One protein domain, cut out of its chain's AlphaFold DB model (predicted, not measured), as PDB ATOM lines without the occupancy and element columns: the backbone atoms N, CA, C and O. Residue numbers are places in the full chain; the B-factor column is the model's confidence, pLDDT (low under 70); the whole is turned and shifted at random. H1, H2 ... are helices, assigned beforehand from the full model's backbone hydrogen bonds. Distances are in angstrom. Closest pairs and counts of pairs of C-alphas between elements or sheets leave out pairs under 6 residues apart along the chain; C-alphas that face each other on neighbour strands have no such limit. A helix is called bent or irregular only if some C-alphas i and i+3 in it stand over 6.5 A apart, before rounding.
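This is residues 2 to 145 of the 150 residues of an uncharacterized protein of Gluconacetobacter diazotrophicus (strain ATCC 49037 / DSM 5601 / CCUG 37298 / CIP 103539 / LMG 7603 / PAl5) (UniProt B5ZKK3). One very long helix, H1, runs nearly the whole length of a rod; H3 and H5 pack on its first part and H4 packs on H3 and H5, the four making an up-and-down bundle, while beyond the bundle H2 folds back loosely and touches no helix. The 144 printed residues have five named helices, H1 to H5 in order, and no named strand: all helix. The whole is only just extended, close to loose, with a radius of gyration of the C-alphas of 22.0 A and spans of 76 by 24 by 22 A.

H1, residues 2 to 53, begins at C-alpha (93.126, 196.458, 156.918) and measures 75.3 A. H2 is residues 60 to 72, 21.0 A; H3 81 to 104, 34.8 A; H4 107 to 124, 25.7 A; H5 126 to 144, 24.9 A, ending at C-alpha (103.821, 213.710, 150.262). H1 is only just irregular, C-alphas 46 and 49 being 6.9 A apart; H2 is irregular at 62 to 65, 7.0 A, and H5 at 131 to 134, 7.1 A.

In the bundle of H1, H3, H4 and H5, each helix runs against the one before. H1 touches H3 with residues 12 to 30 alone, closest C-alphas Val 23 and Ala 88, 4.9 A, at a shallow tilt of 25 degrees. H3 and H4 form a helical hairpin, closest C-alphas Ser 94 and Ala 113, 4.1 A. H4 and H5 form another, Gly 121 to Tyr 129, 4.6 A. H5 touches residues 11 to 22 of H1 alone, closest C-alphas Val 15 and Gly 135, 4.2 A. H1 and H2 are only just apart, closest 8.4 A. Every O i to N i+4 pair is within hydrogen-bond range in H3 and H4, but 44 of 48 in H1, 13 of 15 in H5 and 3 of 9 in H2, where 3 of 10 O i to N i+3 pairs are.

The C-alphas farthest apart, Val 2 and Gly 55, are 77.4 A apart. The printed part has no cut, and no link is long. Mean pLDDT of the printed part is 72.2; residues 55 to 81 are among those under 70.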
ATOM      1  N   VAL A   2      93.791 196.900 158.170       58.91
ATOM      2  CA  VAL A   2      93.126 196.458 156.918       58.91
ATOM      3  C   VAL A   2      92.906 197.587 155.890       58.91
ATOM      4  O   VAL A   2      93.054 197.353 154.692       58.91
ATOM      5  N   ASP A   3      92.624 198.822 156.321       69.25
ATOM      6  CA  ASP A   3      92.407 199.946 155.388       69.25
ATOM      7  C   ASP A   3      93.670 200.405 154.649       69.25
ATOM      8  O   ASP A   3      93.605 200.738 153.468       69.25
ATOM      9  N   GLN A   4      94.838 200.365 155.296       66.44
ATOM     10  CA  GLN A   4      96.110 200.773 154.678       66.44
ATOM     11  C   GLN A   4      96.515 199.840 153.530       66.44
ATOM     12  O   GLN A   4      97.013 200.290 152.496       66.44
ATOM     13  N   GLU A   5      96.245 198.539 153.670       71.94
ATOM     14  CA  GLU A   5      96.508 197.575 152.603       71.94
ATOM     15  C   GLU A   5      95.572 197.795 151.405       71.94
ATOM     16  O   GLU A   5      96.024 197.781 150.257       71.94
ATOM     17  N   LYS A   6      94.284 198.065 151.658       76.75
ATOM     18  CA  LYS A   6      93.299 198.358 150.606       76.75
ATOM     19  C   LYS A   6      93.644 199.635 149.843       76.75
ATOM     20  O   LYS A   6      93.720 199.594 148.617       76.75
ATOM     21  N   ILE A   7      93.928 200.729 150.551       76.44
ATOM     22  CA  ILE A   7      94.370 202.004 149.954       76.44
ATOM     23  C   ILE A   7      95.624 201.778 149.106       76.44
ATOM     24  O   ILE A   7      95.759 202.309 148.004       76.44
ATOM     25  N   GLY A   8      96.523 200.924 149.590       75.25
ATOM     26  CA  GLY A   8      97.727 200.582 148.869       75.25
ATOM     27  C   GLY A   8      97.505 199.838 147.559       75.25
ATOM     28  O   GLY A   8      98.103 200.205 146.547       75.25
ATOM     29  N   ARG A   9      96.630 198.830 147.560       79.19
ATOM     30  CA  ARG A   9      96.257 198.096 146.343       79.19
ATOM     31  C   ARG A   9      95.573 199.011 145.334       79.19
ATOM     32  O   ARG A   9      95.935 198.972 144.164       79.19
ATOM     33  N   VAL A  10      94.659 199.869 145.789       82.75
ATOM     34  CA  VAL A  10      93.982 200.844 144.923       82.75
ATOM     35  C   VAL A  10      95.003 201.766 144.261       82.75
ATOM     36  O   VAL A  10      94.983 201.893 143.046       82.75
ATOM     37  N   ALA A  11      95.961 202.316 145.013       79.44
ATOM     38  CA  ALA A  11      97.002 203.175 144.449       79.44
ATOM     39  C   ALA A  11      97.815 202.490 143.332       79.44
ATOM     40  O   ALA A  11      98.073 203.103 142.301       79.44
ATOM     41  N   ILE A  12      98.187 201.215 143.506       80.50
ATOM     42  CA  ILE A  12      98.912 200.458 142.470       80.50
ATOM     43  C   ILE A  12      98.032 200.267 141.238       80.50
ATOM     44  O   ILE A  12      98.483 200.523 140.127       80.50
ATOM     45  N   VAL A  13      96.783 199.838 141.431       84.06
ATOM     46  CA  VAL A  13      95.849 199.613 140.322       84.06
ATOM     47  C   VAL A  13      95.637 200.903 139.537       84.06
ATOM     48  O   VAL A  13      95.705 200.868 138.313       84.06
ATOM     49  N   THR A  14      95.462 202.039 140.213       84.00
ATOM     50  CA  THR A  14      95.268 203.331 139.549       84.00
ATOM     51  C   THR A  14      96.495 203.738 138.737       84.00
ATOM     52  O   THR A  14      96.337 204.077 137.570       84.00
ATOM     53  N   VAL A  15      97.706 203.653 139.308       82.75
ATOM     54  CA  VAL A  15      98.955 204.012 138.605       82.75
ATOM     55  C   VAL A  15      99.191 203.093 137.406       82.75
ATOM     56  O   VAL A  15      99.452 203.569 136.303       82.75
ATOM     57  N   VAL A  16      99.046 201.777 137.585       84.75
ATOM     58  CA  VAL A  16      99.240 200.802 136.504       84.75
ATOM     59  C   VAL A  16      98.191 200.984 135.407       84.75
ATOM     60  O   VAL A  16      98.539 200.954 134.231       84.75
ATOM     61  N   ALA A  17      96.925 201.223 135.761       84.38
ATOM     62  CA  ALA A  17      95.864 201.452 134.787       84.38
ATOM     63  C   ALA A  17      96.079 202.751 133.998       84.38
ATOM     64  O   ALA A  17      95.944 202.746 132.777       84.38
ATOM     65  N   SER A  18      96.460 203.849 134.661       83.62
ATOM     66  CA  SER A  18      96.714 205.123 133.980       83.62
ATOM     67  C   SER A  18      97.954 205.069 133.087       83.62
ATOM     68  O   SER A  18      97.904 205.513 131.943       83.62
ATOM     69  N   MET A  19      99.055 204.482 133.573       80.81
ATOM     70  CA  MET A  19     100.298 204.381 132.802       80.81
ATOM     71  C   MET A  19     100.157 203.371 131.663       80.81
ATOM     72  O   MET A  19     100.568 203.649 130.539       80.81
ATOM     73  N   GLY A  20      99.510 202.230 131.916       81.12
ATOM     74  CA  GLY A  20      99.202 201.230 130.897       81.12
ATOM     75  C   GLY A  20      98.252 201.766 129.825       81.12
ATOM     76  O   GLY A  20      98.496 201.562 128.638       81.12
ATOM     77  N   GLY A  21      97.221 202.516 130.221       81.50
ATOM     78  CA  GLY A  21      96.315 203.196 129.295       81.50
ATOM     79  C   GLY A  21      97.042 204.215 128.419       81.50
ATOM     80  O   GLY A  21      96.878 204.207 127.200       81.50
ATOM     81  N   ALA A  22      97.910 205.039 129.010       79.31
ATOM     82  CA  ALA A  22      98.730 205.989 128.263       79.31
ATOM     83  C   ALA A  22      99.668 205.292 127.262       79.31
ATOM     84  O   ALA A  22      99.759 205.717 126.111       79.31
ATOM     85  N   VAL A  23     100.319 204.195 127.663       82.12
ATOM     86  CA  VAL A  23     101.175 203.388 126.775       82.12
ATOM     87  C   VAL A  23     100.368 202.784 125.626       82.12
ATOM     88  O   VAL A  23     100.813 202.841 124.482       82.12
ATOM     89  N   ALA A  24      99.175 202.249 125.896       82.75
ATOM     90  CA  ALA A  24      98.313 201.683 124.859       82.75
ATOM     91  C   ALA A  24      97.912 202.737 123.813       82.75
ATOM     92  O   ALA A  24      97.997 202.481 122.611       82.75
ATOM     93  N   ILE A  25      97.545 203.940 124.263       80.19
ATOM     94  CA  ILE A  25      97.200 205.064 123.382       80.19
ATOM     95  C   ILE A  25      98.418 205.499 122.554       80.19
ATOM     96  O   ILE A  25      98.304 205.687 121.343       80.19
ATOM     97  N   LEU A  26      99.592 205.608 123.182       78.69
ATOM     98  CA  LEU A  26     100.846 205.967 122.513       78.69
ATOM     99  C   LEU A  26     101.263 204.964 121.440       78.69
ATOM    100  O   LEU A  26     101.788 205.359 120.404       78.69
ATOM    101  N   MET A  27     101.046 203.676 121.696       79.38
ATOM    102  CA  MET A  27     101.447 202.593 120.802       79.38
ATOM    103  C   MET A  27     100.456 202.376 119.655       79.38
ATOM    104  O   MET A  27     100.870 201.967 118.573       79.38
ATOM    105  N   MET A  28      99.175 202.713 119.829       79.31
ATOM    106  CA  MET A  28      98.160 202.580 118.775       79.31
ATOM    107  C   MET A  28      98.546 203.310 117.482       79.31
ATOM    108  O   MET A  28      98.467 202.727 116.404       79.31
ATOM    109  N   ALA A  29      99.017 204.557 117.573       72.94
ATOM    110  CA  ALA A  29      99.381 205.352 116.397       72.94
ATOM    111  C   ALA A  29     100.501 204.718 115.533       72.94
ATOM    112  O   ALA A  29     100.274 204.514 114.334       72.94
ATOM    113  N   PRO A  30     101.684 204.355 116.076       73.75
ATOM    114  CA  PRO A  30     102.724 203.693 115.291       73.75
ATOM    115  C   PRO A  30     102.322 202.287 114.828       73.75
ATOM    116  O   PRO A  30     102.704 201.902 113.727       73.75
ATOM    117  N   LEU A  31     101.524 201.539 115.602       79.62
ATOM    118  CA  LEU A  31     101.002 200.230 115.184       79.62
ATOM    119  C   LEU A  31     100.107 200.340 113.946       79.62
ATOM    120  O   LEU A  31     100.284 199.585 112.991       79.62
ATOM    121  N   ILE A  32      99.180 201.299 113.941       80.25
ATOM    122  CA  ILE A  32      98.285 201.540 112.806       80.25
ATOM    123  C   ILE A  32      99.098 201.979 111.583       80.25
ATOM    124  O   ILE A  32      98.922 201.428 110.499       80.25
ATOM    125  N   SER A  33     100.033 202.918 111.752       72.50
ATOM    126  CA  SER A  33     100.894 203.388 110.658       72.50
ATOM    127  C   SER A  33     101.755 202.259 110.072       72.50
ATOM    128  O   SER A  33     101.801 202.072 108.855       72.50
ATOM    129  N   GLY A  34     102.366 201.441 110.935       77.38
ATOM    130  CA  GLY A  34     103.129 200.261 110.530       77.38
ATOM    131  C   GLY A  34     102.278 199.251 109.764       77.38
ATOM    132  O   GLY A  34     102.712 198.762 108.725       77.38
ATOM    133  N   LEU A  35     101.045 198.999 110.216       82.06
ATOM    134  CA  LEU A  35     100.095 198.129 109.520       82.06
ATOM    135  C   LEU A  35      99.761 198.655 108.118       82.06
ATOM    136  O   LEU A  35      99.775 197.880 107.166       82.06
ATOM    137  N   PHE A  36      99.498 199.957 107.969       80.25
ATOM    138  CA  PHE A  36      99.224 200.560 106.661       80.25
ATOM    139  C   PHE A  36     100.420 200.471 105.710       80.25
ATOM    140  O   PHE A  36     100.230 200.187 104.529       80.25
ATOM    141  N   LEU A  37     101.643 200.679 106.207       77.19
ATOM    142  CA  LEU A  37     102.860 200.518 105.406       77.19
ATOM    143  C   LEU A  37     103.040 199.071 104.940       77.19
ATOM    144  O   LEU A  37     103.283 198.836 103.760       77.19
ATOM    145  N   LEU A  38     102.834 198.106 105.837       82.31
ATOM    146  CA  LEU A  38     102.905 196.680 105.518       82.31
ATOM    147  C   LEU A  38     101.853 196.290 104.478       82.31
ATOM    148  O   LEU A  38     102.148 195.589 103.515       82.31
ATOM    149  N   LEU A  39     100.631 196.792 104.644       83.69
ATOM    150  CA  LEU A  39      99.537 196.557 103.717       83.69
ATOM    151  C   LEU A  39      99.836 197.166 102.338       83.69
ATOM    152  O   LEU A  39      99.605 196.518 101.319       83.69
ATOM    153  N   ARG A  40     100.411 198.377 102.301       79.44
ATOM    154  CA  ARG A  40     100.878 199.026 101.069       79.44
ATOM    155  C   ARG A  40     101.950 198.196 100.374       79.44
ATOM    156  O   ARG A  40     101.871 198.034  99.161       79.44
ATOM    157  N   ASP A  41     102.922 197.676 101.112       79.06
ATOM    158  CA  ASP A  41     104.020 196.898 100.538       79.06
ATOM    159  C   ASP A  41     103.533 195.534 100.022       79.06
ATOM    160  O   ASP A  41     103.896 195.131  98.917       79.06
ATOM    161  N   VAL A  42     102.638 194.862 100.757       84.81
ATOM    162  CA  VAL A  42     102.024 193.592 100.332       84.81
ATOM    163  C   VAL A  42     101.166 193.784  99.082       84.81
ATOM    164  O   VAL A  42     101.337 193.052  98.106       84.81
ATOM    165  N   PHE A  43     100.275 194.781  99.062       82.25
ATOM    166  CA  PHE A  43      99.476 195.069  97.869       82.25
ATOM    167  C   PHE A  43     100.335 195.567  96.709       82.25
ATOM    168  O   PHE A  43     100.090 195.181  95.569       82.25
ATOM    169  N   GLY A  44     101.363 196.369  96.983       78.69
ATOM    170  CA  GLY A  44     102.322 196.829  95.985       78.69
ATOM    171  C   GLY A  44     103.018 195.662  95.297       78.69
ATOM    172  O   GLY A  44     102.993 195.584  94.072       78.69
ATOM    173  N   ALA A  45     103.558 194.717  96.071       80.56
ATOM    174  CA  ALA A  45     104.186 193.505  95.551       80.56
ATOM    175  C   ALA A  45     103.198 192.617  94.777       80.56
ATOM    176  O   ALA A  45     103.556 192.061  93.738       80.56
ATOM    177  N   LEU A  46     101.949 192.513  95.245       81.56
ATOM    178  CA  LEU A  46     100.919 191.693  94.608       81.56
ATOM    179  C   LEU A  46     100.439 192.274  93.270       81.56
ATOM    180  O   LEU A  46     100.186 191.522  92.333       81.56
ATOM    181  N   ILE A  47     100.320 193.599  93.169       75.88
ATOM    182  CA  ILE A  47      99.837 194.303  91.968       75.88
ATOM    183  C   ILE A  47     100.951 194.445  90.916       75.88
ATOM    184  O   ILE A  47     100.673 194.510  89.720       75.88
ATOM    185  N   LEU A  48     102.217 194.437  91.339       71.62
ATOM    186  CA  LEU A  48     103.399 194.594  90.489       71.62
ATOM    187  C   LEU A  48     103.436 193.681  89.238       71.62
ATOM    188  O   LEU A  48     103.613 194.212  88.138       71.62
ATOM    189  N   PRO A  49     103.234 192.349  89.330       70.75
ATOM    190  CA  PRO A  49     103.227 191.474  88.154       70.75
ATOM    191  C   PRO A  49     102.053 191.752  87.206       70.75
ATOM    192  O   PRO A  49     102.222 191.669  85.991       70.75
ATOM    193  N   PHE A  50     100.884 192.140  87.727       71.94
ATOM    194  CA  PHE A  50      99.738 192.528  86.899       71.94
ATOM    195  C   PHE A  50     100.008 193.843  86.157       71.94
ATOM    196  O   PHE A  50      99.714 193.950  84.970       71.94
ATOM    197  N   SER A  51     100.646 194.817  86.811       63.53
ATOM    198  CA  SER A  51     101.074 196.069  86.174       63.53
ATOM    199  C   SER A  51     102.060 195.839  85.024       63.53
ATOM    200  O   SER A  51     101.981 196.532  84.008       63.53
ATOM    201  N   PHE A  52     102.950 194.845  85.146       69.50
ATOM    202  CA  PHE A  52     103.829 194.420  84.053       69.50
ATOM    203  C   PHE A  52     103.061 193.766  82.899       69.50
ATOM    204  O   PHE A  52     103.317 194.086  81.741       69.50
ATOM    205  N   LEU A  53     102.084 192.905  83.202       73.62
ATOM    206  CA  LEU A  53     101.264 192.198  82.207       73.62
ATOM    207  C   LEU A  53     100.384 193.143  81.370       73.62
ATOM    208  O   LEU A  53     100.154 192.888  80.193       73.62
ATOM    209  N   PHE A  54      99.941 194.258  81.956       73.38
ATOM    210  CA  PHE A  54      99.137 195.282  81.279       73.38
ATOM    211  C   PHE A  54      99.957 196.444  80.686       73.38
ATOM    212  O   PHE A  54      99.379 197.441  80.258       73.38
ATOM    213  N   GLY A  55     101.294 196.353  80.653       63.28
ATOM    214  CA  GLY A  55     102.149 197.391  80.054       63.28
ATOM    215  C   GLY A  55     102.124 198.741  80.788       63.28
ATOM    216  O   GLY A  55     102.550 199.752  80.239       63.28
ATOM    217  N   MET A  56     101.647 198.772  82.038       57.53
ATOM    218  CA  MET A  56     101.598 199.964  82.897       57.53
ATOM    219  C   MET A  56     102.848 200.116  83.777       57.53
ATOM    220  O   MET A  56     102.846 200.890  84.739       57.53
ATOM    221  N   ALA A  57     103.921 199.391  83.455       52.00
ATOM    222  CA  ALA A  57     105.222 199.485  84.103       52.00
ATOM    223  C   ALA A  57     105.839 200.878  83.866       52.00
ATOM    224  O   ALA A  57     106.598 201.089  82.928       52.00
ATOM    225  N   GLY A  58     105.446 201.856  84.685       53.94
ATOM    226  CA  GLY A  58     105.911 203.242  84.580       53.94
ATOM    227  C   GLY A  58     104.890 204.307  84.982       53.94
ATOM    228  O   GLY A  58     105.291 205.428  85.271       53.94
ATOM    229  N   ARG A  59     103.588 203.993  85.081       50.75
ATOM    230  CA  ARG A  59     102.584 204.950  85.592       50.75
ATOM    231  C   ARG A  59     102.476 204.886  87.118       50.75
ATOM    232  O   ARG A  59     101.447 204.522  87.675       50.75
ATOM    233  N   THR A  60     103.555 205.239  87.809       52.59
ATOM    234  CA  THR A  60     103.581 205.390  89.278       52.59
ATOM    235  C   THR A  60     102.916 206.686  89.762       52.59
ATOM    236  O   THR A  60     102.748 206.879  90.966       52.59
ATOM    237  N   GLU A  61     102.469 207.552  88.847       50.38
ATOM    238  CA  GLU A  61     101.875 208.861  89.159       50.38
ATOM    239  C   GLU A  61     100.543 208.790  89.932       50.38
ATOM    240  O   GLU A  61     100.108 209.779  90.514       50.38
ATOM    241  N   HIS A  62      99.913 207.614  90.027       49.12
ATOM    242  CA  HIS A  62      98.667 207.427  90.781       49.12
ATOM    243  C   HIS A  62      98.857 206.935  92.228       49.12
ATOM    244  O   HIS A  62      97.868 206.718  92.924       49.12
ATOM    245  N   ALA A  63     100.095 206.802  92.722       48.72
ATOM    246  CA  ALA A  63     100.373 206.444  94.123       48.72
ATOM    247  C   ALA A  63     100.393 207.654  95.090       48.72
ATOM    248  O   ALA A  63     100.444 207.478  96.309       48.72
ATOM    249  N   ALA A  64     100.315 208.882  94.567       48.91
ATOM    250  CA  ALA A  64     100.345 210.123  95.346       48.91
ATOM    251  C   ALA A  64      99.143 210.377  96.298       48.91
ATOM    252  O   ALA A  64      99.374 210.930  97.378       48.91
ATOM    253  N   PRO A  65      97.886 209.972  96.006       50.19
ATOM    254  CA  PRO A  65      96.763 210.322  96.878       50.19
ATOM    255  C   PRO A  65      96.753 209.539  98.204       50.19
ATOM    256  O   PRO A  65      96.227 210.031  99.198       50.19
ATOM    257  N   LEU A  66      97.405 208.370  98.275       47.38
ATOM    258  CA  LEU A  66      97.544 207.597  99.521       47.38
ATOM    259  C   LEU A  66      98.524 208.243 100.516       47.38
ATOM    260  O   LEU A  66      98.342 208.112 101.723       47.38
ATOM    261  N   GLY A  67      99.526 208.985 100.032       49.62
ATOM    262  CA  GLY A  67     100.453 209.730 100.890       49.62
ATOM    263  C   GLY A  67      99.812 210.960 101.541       49.62
ATOM    264  O   GLY A  67     100.085 211.257 102.702       49.62
ATOM    265  N   GLN A  68      98.909 211.645 100.829       48.34
ATOM    266  CA  GLN A  68      98.228 212.838 101.346       48.34
ATOM    267  C   GLN A  68      97.139 212.528 102.379       48.34
ATOM    268  O   GLN A  68      96.956 213.317 103.304       48.34
ATOM    269  N   VAL A  69      96.457 211.381 102.290       51.66
ATOM    270  CA  VAL A  69      95.476 210.971 103.316       51.66
ATOM    271  C   VAL A  69      96.175 210.585 104.629       51.66
ATOM    272  O   VAL A  69      95.690 210.931 105.704       51.66
ATOM    273  N   VAL A  70      97.356 209.961 104.556       50.09
ATOM    274  CA  VAL A  70      98.189 209.654 105.737       50.09
ATOM    275  C   VAL A  70      98.800 210.926 106.341       50.09
ATOM    276  O   VAL A  70      98.854 211.056 107.561       50.09
ATOM    277  N   GLY A  71      99.202 211.894 105.510       48.03
ATOM    278  CA  GLY A  71      99.740 213.180 105.970       48.03
ATOM    279  C   GLY A  71      98.692 214.151 106.531       48.03
ATOM    280  O   GLY A  71      99.008 214.940 107.412       48.03
ATOM    281  N   GLY A  72      97.442 214.093 106.054       46.44
ATOM    282  CA  GLY A  72      96.381 215.040 106.431       46.44
ATOM    283  C   GLY A  72      95.651 214.735 107.745       46.44
ATOM    284  O   GLY A  72      95.053 215.635 108.328       46.44
ATOM    285  N   MET A  73      95.698 213.490 108.234       45.28
ATOM    286  CA  MET A  73      95.068 213.073 109.503       45.28
ATOM    287  C   MET A  73      96.042 213.024 110.693       45.28
ATOM    288  O   MET A  73      95.627 212.822 111.837       45.28
ATOM    289  N   GLY A  74      97.339 213.205 110.444       46.09
ATOM    290  CA  GLY A  74      98.382 213.102 111.454       46.09
ATOM    291  C   GLY A  74      98.487 214.352 112.320       46.09
ATOM    292  O   GLY A  74      99.303 215.223 112.041       46.09
ATOM    293  N   SER A  75      97.705 214.430 113.400       47.69
ATOM    294  CA  SER A  75      98.062 215.306 114.530       47.69
ATOM    295  C   SER A  75      99.519 215.041 114.945       47.69
ATOM    296  O   SER A  75      99.992 213.918 114.786       47.69
ATOM    297  N   ASP A  76     100.232 216.045 115.467       50.91
ATOM    298  CA  ASP A  76     101.687 216.045 115.744       50.91
ATOM    299  C   ASP A  76     102.277 214.783 116.420       50.91
ATOM    300  O   ASP A  76     103.480 214.534 116.327       50.91
ATOM    301  N   LEU A  77     101.455 213.945 117.063       46.50
ATOM    302  CA  LEU A  77     101.843 212.621 117.562       46.50
ATOM    303  C   LEU A  77     102.190 211.598 116.464       46.50
ATOM    304  O   LEU A  77     103.044 210.742 116.697       46.50
ATOM    305  N   LEU A  78     101.567 211.662 115.283       50.62
ATOM    306  CA  LEU A  78     101.848 210.752 114.164       50.62
ATOM    307  C   LEU A  78     103.161 211.081 113.440       50.62
ATOM    308  O   LEU A  78     103.769 210.184 112.859       50.62
ATOM    309  N   ASN A  79     103.626 212.332 113.500       53.59
ATOM    310  CA  ASN A  79     104.834 212.764 112.786       53.59
ATOM    311  C   ASN A  79     106.138 212.268 113.434       53.59
ATOM    312  O   ASN A  79     107.171 212.202 112.768       53.59
ATOM    313  N   HIS A  80     106.110 211.869 114.711       63.81
ATOM    314  CA  HIS A  80     107.302 211.406 115.425       63.81
ATOM    315  C   HIS A  80     107.044 210.108 116.210       63.81
ATOM    316  O   HIS A  80     107.002 210.132 117.443       63.81
ATOM    317  N   PRO A  81     106.955 208.945 115.534       64.38
ATOM    318  CA  PRO A  81     106.766 207.644 116.193       64.38
ATOM    319  C   PRO A  81     107.860 207.335 117.231       64.38
ATOM    320  O   PRO A  81     107.595 206.700 118.250       64.38
ATOM    321  N   VAL A  82     109.074 207.861 117.034       71.31
ATOM    322  CA  VAL A  82     110.187 207.767 117.997       71.31
ATOM    323  C   VAL A  82     109.863 208.484 119.314       71.31
ATOM    324  O   VAL A  82     110.197 207.995 120.391       71.31
ATOM    325  N   ARG A  83     109.166 209.622 119.246       71.44
ATOM    326  CA  ARG A  83     108.758 210.403 120.419       71.44
ATOM    327  C   ARG A  83     107.649 209.691 121.196       71.44
ATOM    328  O   ARG A  83     107.693 209.676 122.423       71.44
ATOM    329  N   ALA A  84     106.720 209.038 120.495       70.00
ATOM    330  CA  ALA A  84     105.694 208.204 121.120       70.00
ATOM    331  C   ALA A  84     106.297 206.972 121.824       70.00
ATOM    332  O   ALA A  84     105.911 206.646 122.948       70.00
ATOM    333  N   LEU A  85     107.300 206.335 121.210       77.31
ATOM    334  CA  LEU A  85     108.037 205.221 121.814       77.31
ATOM    335  C   LEU A  85     108.819 205.650 123.061       77.31
ATOM    336  O   LEU A  85     108.750 204.983 124.091       77.31
ATOM    337  N   ALA A  86     109.506 206.792 123.001       79.00
ATOM    338  CA  ALA A  86     110.211 207.353 124.150       79.00
ATOM    339  C   ALA A  86     109.256 207.688 125.311       79.00
ATOM    340  O   ALA A  86     109.550 207.361 126.460       79.00
ATOM    341  N   ALA A  87     108.087 208.272 125.020       78.31
ATOM    342  CA  ALA A  87     107.059 208.544 126.026       78.31
ATOM    343  C   ALA A  87     106.544 207.255 126.689       78.31
ATOM    344  O   ALA A  87     106.400 207.194 127.909       78.31
ATOM    345  N   ALA A  88     106.322 206.198 125.904       79.38
ATOM    346  CA  ALA A  88     105.861 204.914 126.423       79.38
ATOM    347  C   ALA A  88     106.910 204.237 127.322       79.38
ATOM    348  O   ALA A  88     106.565 203.708 128.381       79.38
ATOM    349  N   LEU A  89     108.190 204.299 126.940       83.25
ATOM    350  CA  LEU A  89     109.295 203.805 127.766       83.25
ATOM    351  C   LEU A  89     109.391 204.567 129.091       83.25
ATOM    352  O   LEU A  89     109.583 203.945 130.133       83.25
ATOM    353  N   LEU A  90     109.201 205.889 129.075       82.81
ATOM    354  CA  LEU A  90     109.173 206.708 130.289       82.81
ATOM    355  C   LEU A  90     107.993 206.350 131.207       82.81
ATOM    356  O   LEU A  90     108.190 206.242 132.416       82.81
ATOM    357  N   CYS A  91     106.798 206.082 130.666       79.69
ATOM    358  CA  CYS A  91     105.660 205.587 131.456       79.69
ATOM    359  C   CYS A  91     105.950 204.223 132.105       79.69
ATOM    360  O   CYS A  91     105.647 204.005 133.282       79.69
ATOM    361  N   ALA A  92     106.562 203.301 131.355       80.44
ATOM    362  CA  ALA A  92     106.964 201.997 131.879       80.44
ATOM    363  C   ALA A  92     108.021 202.143 132.985       80.44
ATOM    364  O   ALA A  92     107.912 201.503 134.034       80.44
ATOM    365  N   LEU A  93     108.994 203.038 132.788       84.62
ATOM    366  CA  LEU A  93     110.016 203.369 133.774       84.62
ATOM    367  C   LEU A  93     109.393 203.960 135.051       84.62
ATOM    368  O   LEU A  93     109.727 203.505 136.140       84.62
ATOM    369  N   SER A  94     108.449 204.901 134.926       81.38
ATOM    370  CA  SER A  94     107.712 205.489 136.059       81.38
ATOM    371  C   SER A  94     107.011 204.418 136.886       81.38
ATOM    372  O   SER A  94     107.202 204.320 138.098       81.38
ATOM    373  N   THR A  95     106.270 203.540 136.205       81.44
ATOM    374  CA  THR A  95     105.539 202.437 136.840       81.44
ATOM    375  C   THR A  95     106.495 201.475 137.551       81.44
ATOM    376  O   THR A  95     106.237 201.059 138.682       81.44
ATOM    377  N   GLY A  96     107.627 201.150 136.917       79.44
ATOM    378  CA  GLY A  96     108.674 200.311 137.496       79.44
ATOM    379  C   GLY A  96     109.308 200.934 138.741       79.44
ATOM    380  O   GLY A  96     109.390 200.277 139.778       79.44
ATOM    381  N   LEU A  97     109.692 202.215 138.680       78.88
ATOM    382  CA  LEU A  97     110.237 202.941 139.832       78.88
ATOM    383  C   LEU A  97     109.221 203.035 140.972       78.88
ATOM    384  O   LEU A  97     109.603 202.869 142.128       78.88
ATOM    385  N   PHE A  98     107.939 203.248 140.671       76.50
ATOM    386  CA  PHE A  98     106.877 203.287 141.675       76.50
ATOM    387  C   PHE A  98     106.717 201.939 142.398       76.50
ATOM    388  O   PHE A  98     106.625 201.892 143.629       76.50
ATOM    389  N   LEU A  99     106.742 200.829 141.653       78.56
ATOM    390  CA  LEU A  99     106.698 199.475 142.214       78.56
ATOM    391  C   LEU A  99     107.931 199.176 143.080       78.56
ATOM    392  O   LEU A  99     107.781 198.664 144.193       78.56
ATOM    393  N   LEU A 100     109.134 199.541 142.617       78.62
ATOM    394  CA  LEU A 100     110.372 199.382 143.391       78.62
ATOM    395  C   LEU A 100     110.371 200.231 144.667       78.62
ATOM    396  O   LEU A 100     110.710 199.732 145.743       78.62
ATOM    397  N   ALA A 101     109.943 201.492 144.579       74.88
ATOM    398  CA  ALA A 101     109.887 202.393 145.725       74.88
ATOM    399  C   ALA A 101     108.978 201.853 146.834       74.88
ATOM    400  O   ALA A 101     109.242 202.051 148.020       74.88
ATOM    401  N   ARG A 102     107.928 201.122 146.456       68.75
ATOM    402  CA  ARG A 102     107.006 200.491 147.395       68.75
ATOM    403  C   ARG A 102     107.566 199.227 148.052       68.75
ATOM    404  O   ARG A 102     107.150 198.895 149.159       68.75
ATOM    405  N   GLY A 103     108.498 198.541 147.392       64.00
ATOM    406  CA  GLY A 103     109.205 197.377 147.934       64.00
ATOM    407  C   GLY A 103     110.356 197.725 148.886       64.00
ATOM    408  O   GLY A 103     110.677 196.908 149.743       64.00
ATOM    409  N   GLY A 104     110.951 198.921 148.765       61.53
ATOM    410  CA  GLY A 104     112.182 199.292 149.489       61.53
ATOM    411  C   GLY A 104     112.239 200.702 150.095       61.53
ATOM    412  O   GLY A 104     113.272 201.081 150.635       61.53
ATOM    413  N   GLY A 105     111.168 201.500 150.024       55.38
ATOM    414  CA  GLY A 105     111.015 202.734 150.810       55.38
ATOM    415  C   GLY A 105     111.882 203.934 150.402       55.38
ATOM    416  O   GLY A 105     111.982 204.899 151.160       55.38
ATOM    417  N   ALA A 106     112.509 203.934 149.225       69.75
ATOM    418  CA  ALA A 106     113.348 205.053 148.800       69.75
ATOM    419  C   ALA A 106     112.500 206.221 148.257       69.75
ATOM    420  O   ALA A 106     112.011 206.177 147.128       69.75
ATOM    421  N   ARG A 107     112.382 207.318 149.024       68.31
ATOM    422  CA  ARG A 107     111.756 208.585 148.569       68.31
ATOM    423  C   ARG A 107     112.349 209.109 147.253       68.31
ATOM    424  O   ARG A 107     111.628 209.690 146.448       68.31
ATOM    425  N   MET A 108     113.636 208.849 147.007       71.00
ATOM    426  CA  MET A 108     114.304 209.154 145.735       71.00
ATOM    427  C   MET A 108     113.668 208.436 144.536       71.00
ATOM    428  O   MET A 108     113.542 209.037 143.475       71.00
ATOM    429  N   MET A 109     113.219 207.186 144.694       74.62
ATOM    430  CA  MET A 109     112.579 206.434 143.606       74.62
ATOM    431  C   MET A 109     111.177 206.966 143.289       74.62
ATOM    432  O   MET A 109     110.808 207.021 142.121       74.62
ATOM    433  N   LEU A 110     110.423 207.434 144.295       73.75
ATOM    434  CA  LEU A 110     109.135 208.110 144.072       73.75
ATOM    435  C   LEU A 110     109.314 209.439 143.328       73.75
ATOM    436  O   LEU A 110     108.538 209.739 142.424       73.75
ATOM    437  N   GLY A 111     110.347 210.215 143.674       74.50
ATOM    438  CA  GLY A 111     110.686 211.443 142.949       74.50
ATOM    439  C   GLY A 111     111.075 211.176 141.497       74.50
ATOM    440  O   GLY A 111     110.631 211.889 140.600       74.50
ATOM    441  N   GLY A 112     111.845 210.110 141.260       75.75
ATOM    442  CA  GLY A 112     112.187 209.650 139.915       75.75
ATOM    443  C   GLY A 112     110.967 209.211 139.102       75.75
ATOM    444  O   GLY A 112     110.875 209.568 137.931       75.75
ATOM    445  N   ALA A 113     110.015 208.501 139.718       75.44
ATOM    446  CA  ALA A 113     108.759 208.117 139.071       75.44
ATOM    447  C   ALA A 113     107.952 209.357 138.652       75.44
ATOM    448  O   ALA A 113     107.702 209.554 137.468       75.44
ATOM    449  N   ALA A 114     107.685 210.279 139.581       79.38
ATOM    450  CA  ALA A 114     106.927 211.492 139.274       79.38
ATOM    451  C   ALA A 114     107.583 212.337 138.160       79.38
ATOM    452  O   ALA A 114     106.897 212.837 137.268       79.38
ATOM    453  N   LEU A 115     108.916 212.468 138.162       83.31
ATOM    454  CA  LEU A 115     109.642 213.152 137.085       83.31
ATOM    455  C   LEU A 115     109.513 212.422 135.743       83.31
ATOM    456  O   LEU A 115     109.300 213.073 134.720       83.31
ATOM    457  N   ALA A 116     109.610 211.090 135.736       81.25
ATOM    458  CA  ALA A 116     109.430 210.283 134.534       81.25
ATOM    459  C   ALA A 116     108.006 210.414 133.969       81.25
ATOM    460  O   ALA A 116     107.852 210.566 132.757       81.25
ATOM    461  N   ALA A 117     106.982 210.440 134.824       79.00
ATOM    462  CA  ALA A 117     105.593 210.671 134.436       79.00
ATOM    463  C   ALA A 117     105.373 212.066 133.821       79.00
ATOM    464  O   ALA A 117     104.724 212.192 132.781       79.00
ATOM    465  N   ILE A 118     105.955 213.115 134.414       82.62
ATOM    466  CA  ILE A 118     105.883 214.487 133.880       82.62
ATOM    467  C   ILE A 118     106.572 214.569 132.512       82.62
ATOM    468  O   ILE A 118     106.009 215.124 131.567       82.62
ATOM    469  N   LEU A 119     107.767 213.982 132.385       82.00
ATOM    470  CA  LEU A 119     108.506 213.920 131.122       82.00
ATOM    471  C   LEU A 119     107.736 213.143 130.051       82.00
ATOM    472  O   LEU A 119     107.670 213.592 128.907       82.00
ATOM    473  N   ALA A 120     107.111 212.019 130.415       76.00
ATOM    474  CA  ALA A 120     106.273 211.238 129.511       76.00
ATOM    475  C   ALA A 120     105.060 212.041 129.027       76.00
ATOM    476  O   ALA A 120     104.763 212.047 127.833       76.00
ATOM    477  N   GLY A 121     104.397 212.771 129.928       75.62
ATOM    478  CA  GLY A 121     103.286 213.657 129.587       75.62
ATOM    479  C   GLY A 121     103.705 214.814 128.675       75.62
ATOM    480  O   GLY A 121     103.010 215.118 127.708       75.62
ATOM    481  N   TRP A 122     104.869 215.421 128.918       80.31
ATOM    482  CA  TRP A 122     105.399 216.496 128.071       80.31
ATOM    483  C   TRP A 122     105.786 215.999 126.669       80.31
ATOM    484  O   TRP A 122     105.518 216.658 125.660       80.31
ATOM    485  N   LEU A 123     106.360 214.795 126.577       77.06
ATOM    486  CA  LEU A 123     106.664 214.170 125.291       77.06
ATOM    487  C   LEU A 123     105.402 213.720 124.545       77.06
ATOM    488  O   LEU A 123     105.363 213.869 123.326       77.06
ATOM    489  N   GLY A 124     104.409 213.182 125.255       67.50
ATOM    490  CA  GLY A 124     103.168 212.644 124.693       67.50
ATOM    491  C   GLY A 124     102.098 213.692 124.363       67.50
ATOM    492  O   GLY A 124     101.189 213.424 123.584       67.50
ATOM    493  N   GLY A 125     102.199 214.900 124.912       76.19
ATOM    494  CA  GLY A 125     101.258 215.983 124.644       76.19
ATOM    495  C   GLY A 125     100.024 215.994 125.565       76.19
ATOM    496  O   GLY A 125      99.885 215.171 126.474       76.19
ATOM    497  N   PRO A 126      99.103 216.953 125.353       74.94
ATOM    498  CA  PRO A 126      98.076 217.311 126.334       74.94
ATOM    499  C   PRO A 126      97.035 216.210 126.574       74.94
ATOM    500  O   PRO A 126      96.607 216.007 127.710       74.94
ATOM    501  N   ALA A 127      96.658 215.456 125.537       72.56
ATOM    502  CA  ALA A 127      95.716 214.342 125.668       72.56
ATOM    503  C   ALA A 127      96.271 213.225 126.567       72.56
ATOM    504  O   ALA A 127      95.545 212.632 127.360       72.56
ATOM    505  N   ILE A 128      97.579 212.983 126.487       73.38
ATOM    506  CA  ILE A 128      98.273 211.977 127.291       73.38
ATOM    507  C   ILE A 128      98.428 212.457 128.728       73.38
ATOM    508  O   ILE A 128      98.217 211.683 129.660       73.38
ATOM    509  N   TYR A 129      98.691 213.749 128.922       77.56
ATOM    510  CA  TYR A 129      98.742 214.353 130.249       77.56
ATOM    511  C   TYR A 129      97.435 214.153 131.035       77.56
ATOM    512  O   TYR A 129      97.473 213.833 132.221       77.56
ATOM    513  N   LEU A 130      96.277 214.263 130.370       78.56
ATOM    514  CA  LEU A 130      94.967 214.007 130.982       78.56
ATOM    515  C   LEU A 130      94.793 212.547 131.428       78.56
ATOM    516  O   LEU A 130      94.230 212.297 132.491       78.56
ATOM    517  N   VAL A 131      95.302 211.590 130.649       79.38
ATOM    518  CA  VAL A 131      95.243 210.156 130.980       79.38
ATOM    519  C   VAL A 131      96.202 209.802 132.123       79.38
ATOM    520  O   VAL A 131      95.866 208.974 132.970       79.38
ATOM    521  N   LEU A 132      97.372 210.448 132.187       78.75
ATOM    522  CA  LEU A 132      98.340 210.254 133.272       78.75
ATOM    523  C   LEU A 132      97.931 210.923 134.588       78.75
ATOM    524  O   LEU A 132      98.380 210.480 135.643       78.75
ATOM    525  N   LEU A 133      97.098 211.963 134.548       82.38
ATOM    526  CA  LEU A 133      96.713 212.781 135.703       82.38
ATOM    527  C   LEU A 133      96.305 211.969 136.951       82.38
ATOM    528  O   LEU A 133      96.855 212.242 138.021       82.38
ATOM    529  N   PRO A 134      95.420 210.953 136.871       81.25
ATOM    530  CA  PRO A 134      95.093 210.132 138.035       81.25
ATOM    531  C   PRO A 134      96.315 209.392 138.601       81.25
ATOM    532  O   PRO A 134      96.520 209.417 139.813       81.25
ATOM    533  N   GLY A 135      97.173 208.808 137.761       79.69
ATOM    534  CA  GLY A 135      98.405 208.145 138.208       79.69
ATOM    535  C   GLY A 135      99.391 209.109 138.854       79.69
ATOM    536  O   GLY A 135      99.894 208.852 139.944       79.69
ATOM    537  N   LEU A 136      99.586 210.267 138.228       80.69
ATOM    538  CA  LEU A 136     100.502 211.311 138.680       80.69
ATOM    539  C   LEU A 136     100.037 211.921 140.011       80.69
ATOM    540  O   LEU A 136     100.847 212.175 140.902       80.69
ATOM    541  N   SER A 137      98.723 212.079 140.200       82.69
ATOM    542  CA  SER A 137      98.157 212.504 141.485       82.69
ATOM    543  C   SER A 137      98.440 211.492 142.600       82.69
ATOM    544  O   SER A 137      98.798 211.885 143.709       82.69
ATOM    545  N   VAL A 138      98.365 210.191 142.303       81.19
ATOM    546  CA  VAL A 138      98.659 209.117 143.260       81.19
ATOM    547  C   VAL A 138     100.153 209.039 143.572       81.19
ATOM    548  O   VAL A 138     100.513 208.892 144.741       81.19
ATOM    549  N   GLU A 139     101.026 209.181 142.574       79.38
ATOM    550  CA  GLU A 139     102.479 209.259 142.769       79.38
ATOM    551  C   GLU A 139     102.849 210.454 143.660       79.38
ATOM    552  O   GLU A 139     103.593 210.295 144.629       79.38
ATOM    553  N   CYS A 140     102.258 211.624 143.406       79.38
ATOM    554  CA  CYS A 140     102.489 212.839 144.186       79.38
ATOM    555  C   CYS A 140     101.965 212.704 145.628       79.38
ATOM    556  O   CYS A 140     102.665 213.042 146.586       79.38
ATOM    557  N   LEU A 141     100.776 212.117 145.812       78.75
ATOM    558  CA  LEU A 141     100.230 211.796 147.135       78.75
ATOM    559  C   LEU A 141     101.119 210.810 147.903       78.75
ATOM    560  O   LEU A 141     101.352 211.010 149.095       78.75
ATOM    561  N   CYS A 142     101.658 209.785 147.234       72.88
ATOM    562  CA  CYS A 142     102.600 208.836 147.839       72.88
ATOM    563  C   CYS A 142     103.946 209.488 148.190       72.88
ATOM    564  O   CYS A 142     104.620 209.040 149.116       72.88
ATOM    565  N   LEU A 143     104.340 210.544 147.479       72.75
ATOM    566  CA  LEU A 143     105.552 211.312 147.758       72.75
ATOM    567  C   LEU A 143     105.377 212.221 148.990       72.75
ATOM    568  O   LEU A 143     106.264 212.279 149.843       72.75
ATOM    569  N   LEU A 144     104.211 212.866 149.119       71.50
ATOM    570  CA  LEU A 144     103.821 213.710 150.262       71.50
ATOM    571  C   LEU A 144     103.552 212.899 151.538       71.50
ATOM    572  O   LEU A 144     103.955 213.293 152.634       71.50
ATOM    573  N   ARG A 145     102.878 211.755 151.408       67.88
ATOM    574  CA  ARG A 145     102.657 210.790 152.487       67.88
ATOM    575  C   ARG A 145     103.138 209.416 152.032       67.88
ATOM    576  O   ARG A 145     102.361 208.688 151.409       67.88
TER     577      ARG A 145